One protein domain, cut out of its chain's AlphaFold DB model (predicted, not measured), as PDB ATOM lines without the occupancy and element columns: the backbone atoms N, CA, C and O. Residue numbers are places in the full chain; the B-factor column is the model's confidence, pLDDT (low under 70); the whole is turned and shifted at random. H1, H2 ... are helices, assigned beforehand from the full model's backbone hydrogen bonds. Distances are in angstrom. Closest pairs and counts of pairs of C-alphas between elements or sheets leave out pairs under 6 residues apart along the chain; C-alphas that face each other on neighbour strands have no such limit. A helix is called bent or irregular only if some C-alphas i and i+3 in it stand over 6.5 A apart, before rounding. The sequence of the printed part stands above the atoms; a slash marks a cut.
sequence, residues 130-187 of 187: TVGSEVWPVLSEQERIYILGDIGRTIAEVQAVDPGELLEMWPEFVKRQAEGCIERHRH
ATOM      1  N   THR A 130     -35.938  37.276  -4.943       89.56
ATOM      2  CA  THR A 130     -36.684  36.074  -4.556       89.56
ATOM      3  C   THR A 130     -37.909  35.935  -5.450       89.56
ATOM      4  O   THR A 130     -38.506  36.934  -5.854       89.56
ATOM      5  N   VAL A 131     -38.302  34.701  -5.772       88.88
ATOM      6  CA  VAL A 131     -39.473  34.459  -6.620       88.88
ATOM      7  C   VAL A 131     -40.729  34.983  -5.918       88.88
ATOM      8  O   VAL A 131     -40.964  34.696  -4.745       88.88
ATOM      9  N   GLY A 132     -41.568  35.725  -6.647       88.19
ATOM     10  CA  GLY A 132     -42.771  36.358  -6.093       88.19
ATOM     11  C   GLY A 132     -43.677  35.386  -5.332       88.19
ATOM     12  O   GLY A 132     -44.150  35.714  -4.252       88.19
ATOM     13  N   SER A 133     -43.855  34.160  -5.831       89.12
ATOM     14  CA  SER A 133     -44.665  33.125  -5.175       89.12
ATOM     15  C   SER A 133     -44.109  32.646  -3.831       89.12
ATOM     16  O   SER A 133     -44.878  32.168  -3.004       89.12
ATOM     17  N   GLU A 134     -42.797  32.747  -3.609       90.69
ATOM     18  CA  GLU A 134     -42.156  32.359  -2.346       90.69
ATOM     19  C   GLU A 134     -42.344  33.439  -1.279       90.69
ATOM     20  O   GLU A 134     -42.562  33.123  -0.111       90.69
ATOM     21  N   VAL A 135     -42.301  34.714  -1.678       92.69
ATOM     22  CA  VAL A 135     -42.442  35.841  -0.746       92.69
ATOM     23  C   VAL A 135     -43.904  36.241  -0.516       92.69
ATOM     24  O   VAL A 135     -44.254  36.678   0.574       92.69
ATOM     25  N   TRP A 136     -44.798  36.037  -1.489       94.50
ATOM     26  CA  TRP A 136     -46.204  36.467  -1.420       94.50
ATOM     27  C   TRP A 136     -46.955  36.091  -0.126       94.50
ATOM     28  O   TRP A 136     -47.679  36.947   0.408       94.50
ATOM     29  N   PRO A 137     -46.802  34.864   0.425       96.00
ATOM     30  CA  PRO A 137     -47.502  34.464   1.645       96.00
ATOM     31  C   PRO A 137     -47.112  35.281   2.882       96.00
ATOM     32  O   PRO A 137     -47.946  35.437   3.771       96.00
ATOM     33  N   VAL A 138     -45.885  35.815   2.936       95.56
ATOM     34  CA  VAL A 138     -45.348  36.516   4.117       95.56
ATOM     35  C   VAL A 138     -45.479  38.039   4.049       95.56
ATOM     36  O   VAL A 138     -45.248  38.708   5.050       95.56
ATOM     37  N   LEU A 139     -45.870  38.585   2.895       96.56
ATOM     38  CA  LEU A 139     -46.090  40.020   2.722       96.56
ATOM     39  C   LEU A 139     -47.339  40.506   3.466       96.56
ATOM     40  O   LEU A 139     -48.401  39.876   3.411       96.56
ATOM     41  N   SER A 140     -47.232  41.682   4.078       97.81
ATOM     42  CA  SER A 140     -48.373  42.461   4.554       97.81
ATOM     43  C   SER A 140     -49.258  42.925   3.392       97.81
ATOM     44  O   SER A 140     -48.855  42.960   2.228       97.81
ATOM     45  N   GLU A 141     -50.493  43.319   3.702       97.62
ATOM     46  CA  GLU A 141     -51.414  43.872   2.706       97.62
ATOM     47  C   GLU A 141     -50.845  45.126   2.024       97.62
ATOM     48  O   GLU A 141     -50.904  45.245   0.801       97.62
ATOM     49  N   GLN A 142     -50.213  46.015   2.795       97.88
ATOM     50  CA  GLN A 142     -49.607  47.236   2.271       97.88
ATOM     51  C   GLN A 142     -48.474  46.938   1.275       97.88
ATOM     52  O   GLN A 142     -48.392  47.574   0.224       97.88
ATOM     53  N   GLU A 143     -47.623  45.952   1.569       97.38
ATOM     54  CA  GLU A 143     -46.554  45.523   0.657       97.38
ATOM     55  C   GLU A 143     -47.121  44.894  -0.620       97.38
ATOM     56  O   GLU A 143     -46.634  45.177  -1.714       97.38
ATOM     57  N   ARG A 144     -48.189  44.092  -0.515       97.44
ATOM     58  CA  ARG A 144     -48.870  43.526  -1.691       97.44
ATOM     59  C   ARG A 144     -49.443  44.616  -2.589       97.44
ATOM     60  O   ARG A 144     -49.274  44.534  -3.801       97.44
ATOM     61  N   ILE A 145     -50.082  45.638  -2.016       97.69
ATOM     62  CA  ILE A 145     -50.611  46.786  -2.773       97.69
ATOM     63  C   ILE A 145     -49.479  47.505  -3.512       97.69
ATOM     64  O   ILE A 145     -49.618  47.802  -4.698       97.69
ATOM     65  N   TYR A 146     -48.351  47.742  -2.840       96.06
ATOM     66  CA  TYR A 146     -47.186  48.377  -3.454       96.06
ATOM     67  C   TYR A 146     -46.648  47.557  -4.638       96.06
ATOM     68  O   TYR A 146     -46.514  48.081  -5.743       96.06
ATOM     69  N   ILE A 147     -46.436  46.251  -4.445       94.69
ATOM     70  CA  ILE A 147     -45.949  45.348  -5.498       94.69
ATOM     71  C   ILE A 147     -46.929  45.272  -6.673       94.69
ATOM     72  O   ILE A 147     -46.503  45.280  -7.825       94.69
ATOM     73  N   LEU A 148     -48.239  45.227  -6.417       96.12
ATOM     74  CA  LEU A 148     -49.245  45.257  -7.483       96.12
ATOM     75  C   LEU A 148     -49.192  46.565  -8.282       96.12
ATOM     76  O   LEU A 148     -49.365  46.536  -9.500       96.12
ATOM     77  N   GLY A 149     -48.908  47.689  -7.621       96.75
ATOM     78  CA  GLY A 149     -48.654  48.968  -8.283       96.75
ATOM     79  C   GLY A 149     -47.449  48.912  -9.226       96.75
ATOM     80  O   GLY A 149     -47.552  49.343 -10.375       96.75
ATOM     81  N   ASP A 150     -46.335  48.331  -8.777       95.12
ATOM     82  CA  ASP A 150     -45.122  48.174  -9.592       95.12
ATOM     83  C   ASP A 150     -45.318  47.192 -10.756       95.12
ATOM     84  O   ASP A 150     -44.871  47.459 -11.875       95.12
ATOM     85  N   ILE A 151     -46.061  46.101 -10.542       95.25
ATOM     86  CA  ILE A 151     -46.472  45.180 -11.612       95.25
ATOM     87  C   ILE A 151     -47.318  45.923 -12.649       95.25
ATOM     88  O   ILE A 151     -47.042  45.830 -13.844       95.25
ATOM     89  N   GLY A 152     -48.321  46.690 -12.211       97.56
ATOM     90  CA  GLY A 152     -49.180  47.466 -13.107       97.56
ATOM     91  C   GLY A 152     -48.398  48.487 -13.933       97.56
ATOM     92  O   GLY A 152     -48.602  48.588 -15.143       97.56
ATOM     93  N   ARG A 153     -47.449  49.192 -13.306       97.44
ATOM     94  CA  ARG A 153     -46.542  50.125 -13.992       97.44
ATOM     95  C   ARG A 153     -45.679  49.411 -15.031       97.44
ATOM     96  O   ARG A 153     -45.621  49.856 -16.172       97.44
ATOM     97  N   THR A 154     -45.084  48.277 -14.664       96.62
ATOM     98  CA  THR A 154     -44.252  47.467 -15.566       96.62
ATOM     99  C   THR A 154     -45.051  46.978 -16.776       96.62
ATOM    100  O   THR A 154     -44.569  47.043 -17.903       96.62
ATOM    101  N   ILE A 155     -46.294  46.523 -16.571       96.88
ATOM    102  CA  ILE A 155     -47.187  46.112 -17.667       96.88
ATOM    103  C   ILE A 155     -47.448  47.285 -18.616       96.88
ATOM    104  O   ILE A 155     -47.338  47.111 -19.829       96.88
ATOM    105  N   ALA A 156     -47.759  48.470 -18.083       97.75
ATOM    106  CA  ALA A 156     -48.004  49.657 -18.899       97.75
ATOM    107  C   ALA A 156     -46.764  50.069 -19.712       97.75
ATOM    108  O   ALA A 156     -46.888  50.413 -20.884       97.75
ATOM    109  N   GLU A 157     -45.571  49.986 -19.119       97.25
ATOM    110  CA  GLU A 157     -44.307  50.257 -19.812       97.25
ATOM    111  C   GLU A 157     -44.054  49.258 -20.945       97.25
ATOM    112  O   GLU A 157     -43.772  49.671 -22.065       97.25
ATOM    113  N   VAL A 158     -44.234  47.954 -20.696       95.69
ATOM    114  CA  VAL A 158     -44.108  46.912 -21.731       95.69
ATOM    115  C   VAL A 158     -45.103  47.144 -22.870       95.69
ATOM    116  O   VAL A 158     -44.734  47.029 -24.033       95.69
ATOM    117  N   GLN A 159     -46.351  47.497 -22.558       94.56
ATOM    118  CA  GLN A 159     -47.392  47.759 -23.560       94.56
ATOM    119  C   GLN A 159     -47.150  49.032 -24.380       94.56
ATOM    120  O   GLN A 159     -47.671  49.146 -25.486       94.56
ATOM    121  N   ALA A 160     -46.384  49.988 -23.851       95.69
ATOM    122  CA  ALA A 160     -46.018  51.209 -24.561       95.69
ATOM    123  C   ALA A 160     -44.849  51.009 -25.540       95.69
ATOM    124  O   ALA A 160     -44.596  51.876 -26.379       95.69
ATOM    125  N   VAL A 161     -44.120  49.892 -25.439       94.88
ATOM    126  CA  VAL A 161     -43.024  49.569 -26.351       94.88
ATOM    127  C   VAL A 161     -43.579  49.096 -27.696       94.88
ATOM    128  O   VAL A 161     -44.424  48.208 -27.750       94.88
ATOM    129  N   ASP A 162     -43.067  49.670 -28.789       91.31
ATOM    130  CA  ASP A 162     -43.360  49.199 -30.147       91.31
ATOM    131  C   ASP A 162     -42.921  47.728 -30.307       91.31
ATOM    132  O   ASP A 162     -41.725  47.445 -30.161       91.31
ATOM    133  N   PRO A 163     -43.858  46.802 -30.606       86.00
ATOM    134  CA  PRO A 163     -43.571  45.378 -30.714       86.00
ATOM    135  C   PRO A 163     -42.726  45.002 -31.940       86.00
ATOM    136  O   PRO A 163     -42.280  43.857 -32.014       86.00
ATOM    137  N   GLY A 164     -42.504  45.895 -32.913       88.88
ATOM    138  CA  GLY A 164     -41.609  45.659 -34.057       88.88
ATOM    139  C   GLY A 164     -41.750  44.264 -34.693       88.88
ATOM    140  O   GLY A 164     -42.852  43.811 -34.995       88.88
ATOM    141  N   GLU A 165     -40.631  43.543 -34.827       86.56
ATOM    142  CA  GLU A 165     -40.569  42.185 -35.407       86.56
ATOM    143  C   GLU A 165     -41.424  41.133 -34.667       86.56
ATOM    144  O   GLU A 165     -41.831  40.135 -35.261       86.56
ATOM    145  N   LEU A 166     -41.763  41.338 -33.384       85.25
ATOM    146  CA  LEU A 166     -42.660  40.422 -32.666       85.25
ATOM    147  C   LEU A 166     -44.068  40.431 -33.268       85.25
ATOM    148  O   LEU A 166     -44.764  39.413 -33.215       85.25
ATOM    149  N   LEU A 167     -44.488  41.556 -33.857       87.06
ATOM    150  CA  LEU A 167     -45.792  41.672 -34.499       87.06
ATOM    151  C   LEU A 167     -45.903  40.752 -35.722       87.06
ATOM    152  O   LEU A 167     -46.976  40.214 -35.987       87.06
ATOM    153  N   GLU A 168     -44.797  40.504 -36.426       87.44
ATOM    154  CA  GLU A 168     -44.760  39.614 -37.594       87.44
ATOM    155  C   GLU A 168     -44.961  38.143 -37.207       87.44
ATOM    156  O   GLU A 168     -45.570  37.367 -37.945       87.44
ATOM    157  N   MET A 169     -44.511  37.753 -36.010       83.50
ATOM    158  CA  MET A 169     -44.680  36.397 -35.480       83.50
ATOM    159  C   MET A 169     -46.100  36.130 -34.956       83.50
ATOM    160  O   MET A 169     -46.494  34.972 -34.775       83.50
ATOM    161  N   TRP A 170     -46.871  37.190 -34.694       84.62
ATOM    162  CA  TRP A 170     -48.147  37.119 -33.990       84.62
ATOM    163  C   TRP A 170     -49.240  36.317 -34.715       84.62
ATOM    164  O   TRP A 170     -49.852  35.466 -34.068       84.62
ATOM    165  N   PRO A 171     -49.495  36.492 -36.030       87.31
ATOM    166  CA  PRO A 171     -50.580  35.775 -36.704       87.31
ATOM    167  C   PRO A 171     -50.404  34.255 -36.656       87.31
ATOM    168  O   PRO A 171     -51.335  33.515 -36.329       87.31
ATOM    169  N   GLU A 172     -49.187  33.789 -36.926       83.56
ATOM    170  CA  GLU A 172     -48.857  32.368 -36.912       83.56
ATOM    171  C   GLU A 172     -48.874  31.803 -35.482       83.56
ATOM    172  O   GLU A 172     -49.340  30.686 -35.253       83.56
ATOM    173  N   PHE A 173     -48.439  32.591 -34.492       82.88
ATOM    174  CA  PHE A 173     -48.596  32.231 -33.085       82.88
ATOM    175  C   PHE A 173     -50.073  32.054 -32.708       82.88
ATOM    176  O   PHE A 173     -50.435  31.008 -32.168       82.88
ATOM    177  N   VAL A 174     -50.938  33.028 -33.019       86.06
ATOM    178  CA  VAL A 174     -52.378  32.980 -32.710       86.06
ATOM    179  C   VAL A 174     -53.045  31.782 -33.376       86.06
ATOM    180  O   VAL A 174     -53.813  31.076 -32.723       86.06
ATOM    181  N   LYS A 175     -52.713  31.498 -34.640       87.44
ATOM    182  CA  LYS A 175     -53.207  30.316 -35.352       87.44
ATOM    183  C   LYS A 175     -52.854  29.022 -34.610       87.44
ATOM    184  O   LYS A 175     -53.752  28.247 -34.282       87.44
ATOM    185  N   ARG A 176     -51.582  28.832 -34.244       84.06
ATOM    186  CA  ARG A 176     -51.141  27.668 -33.452       84.06
ATOM    187  C   ARG A 176     -51.795  27.611 -32.071       84.06
ATOM    188  O   ARG A 176     -52.077  26.525 -31.555       84.06
ATOM    189  N   GLN A 177     -52.042  28.761 -31.440       85.06
ATOM    190  CA  GLN A 177     -52.791  28.802 -30.187       85.06
ATOM    191  C   GLN A 177     -54.241  28.339 -30.396       85.06
ATOM    192  O   GLN A 177     -54.713  27.517 -29.616       85.06
ATOM    193  N   ALA A 178     -54.931  28.781 -31.443       87.88
ATOM    194  CA  ALA A 178     -56.296  28.344 -31.726       87.88
ATOM    195  C   ALA A 178     -56.372  26.829 -31.995       87.88
ATOM    196  O   ALA A 178     -57.164  26.133 -31.362       87.88
ATOM    197  N   GLU A 179     -55.492  26.306 -32.853       88.75
ATOM    198  CA  GLU A 179     -55.440  24.881 -33.217       88.75
ATOM    199  C   GLU A 179     -55.132  23.977 -32.010       88.75
ATOM    200  O   GLU A 179     -55.751  22.929 -31.835       88.75
ATOM    201  N   GLY A 180     -54.212  24.397 -31.134       80.81
ATOM    202  CA  GLY A 180     -53.825  23.640 -29.939       80.81
ATOM    203  C   GLY A 180     -54.677  23.904 -28.693       80.81
ATOM    204  O   GLY A 180     -54.353  23.390 -27.622       80.81
ATOM    205  N   CYS A 181     -55.723  24.735 -28.784       84.06
ATOM    206  CA  CYS A 181     -56.479  25.205 -27.619       84.06
ATOM    207  C   CYS A 181     -57.133  24.057 -26.839       84.06
ATOM    208  O   CYS A 181     -56.972  23.976 -25.620       84.06
ATOM    209  N   ILE A 182     -57.824  23.156 -27.546       80.31
ATOM    210  CA  ILE A 182     -58.563  22.040 -26.942       80.31
ATOM    211  C   ILE A 182     -57.613  21.110 -26.187       80.31
ATOM    212  O   ILE A 182     -57.888  20.749 -25.048       80.31
ATOM    213  N   GLU A 183     -56.483  20.754 -26.795       81.75
ATOM    214  CA  GLU A 183     -55.541  19.812 -26.190       81.75
ATOM    215  C   GLU A 183     -54.865  20.393 -24.939       81.75
ATOM    216  O   GLU A 183     -54.672  19.683 -23.957       81.75
ATOM    217  N   ARG A 184     -54.588  21.705 -24.908       74.94
ATOM    218  CA  ARG A 184     -54.000  22.361 -23.726       74.94
ATOM    219  C   ARG A 184     -54.947  22.452 -22.526       74.94
ATOM    220  O   ARG A 184     -54.459  22.427 -21.404       74.94
ATOM    221  N   HIS A 185     -56.259  22.558 -22.744       72.81
ATOM    222  CA  HIS A 185     -57.257  22.697 -21.668       72.81
ATOM    223  C   HIS A 185     -57.886  21.365 -21.230       72.81
ATOM    224  O   HIS A 185     -58.802  21.355 -20.412       72.81
ATOM    225  N   ARG A 186     -57.421  20.237 -21.778       78.00
ATOM    226  CA  ARG A 186     -57.828  18.891 -21.346       78.00
ATOM    227  C   ARG A 186     -57.050  18.373 -20.130       78.00
ATOM    228  O   ARG A 186     -57.383  17.292 -19.646       78.00
ATOM    229  N   HIS A 187     -56.039  19.107 -19.664       48.97
ATOM    230  CA  HIS A 187     -55.158  18.729 -18.558       48.97
ATOM    231  C   HIS A 187     -55.461  19.498 -17.276       48.97
ATOM    232  O   HIS A 187     -55.624  20.735 -17.361       48.97
TER     233      HIS A 187
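This is residues 130 to 187 of the 187 residues of the protein "APH domain-containing protein" of Puniceibacterium antarcticum (UniProt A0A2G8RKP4). A flat, open arch of helices, with an empty middle: the long helix H2 makes one limb and H3 the other, and they meet at a wide corner through residues 161 to 164. Before the long limb, the short H1 folds back near the first part of H2; after the other limb, the short H4 makes a hook near the end of the printed part. The printed part has 58 residues with four named helices, in the order H1, H2, H3, H4, and no named strand; its class is all helix. The whole is extended, with a radius of gyration of the C-alphas of 17.3 A, and spans 42 by 35 by 17 A.

Begin at H1, residues 132 to 138, and go on through Leu 139 and Ser 140, a tight link, to H2, residues 141 to 160. H1 and H2 are close but not clearly touching: look at their closest C-alphas, those of Trp 136 and Arg 144, 7.6 A apart. Their lines stand at a shallow tilt of 21 degrees, opposite ways. Next comes H3, residues 165 to 179, after a tight link of 4 residues; H2 and H3 are apart. One residue, Gly 180, makes the tight link to H4, residues 181 to 184, and H3 and H4 meet only through their link. H1 is apart from H3 and H4, and H2 is apart from H4. In H2 every O i to N i+4 pair is within hydrogen-bond range, against 8 of 11 in H3 and 1 of 3 in H1, where 2 of 4 O i to N i+3 pairs are within range; H4 is too short for an O i to N i+4 pair.

Find C-alpha 132 at (-42.771, 36.358, -6.093); from there H1 runs 10.5 A to C-alpha 138, and it is only just irregular, with C-alphas 134 and 137 7.0 A apart. H2 starts from C-alpha 141 at (-51.414, 43.872, 2.706) and runs 28.7 A to C-alpha 160. H3 spans 22.9 A from C-alpha 165 to C-alpha 179 and is irregular, with C-alphas 168 and 171 7.0 A apart. H4 measures 5.4 A and ends at C-alpha 184, at (-54.000, 22.361, -23.726).

Look for the two C-alphas farthest apart, those of Ser 140 and Glu 172, at 42.7 A. The C-alphas of Thr 130 and His 187, the first and last printed, are 29.0 A apart. Residues 148 to 187 stand free; of these, 148 to 160 belong to H2. The printed part has no cut and no long link, and it ends at the chain's last residue. Its mean pLDDT is 89.7, with residue 187 alone under 70 in this model.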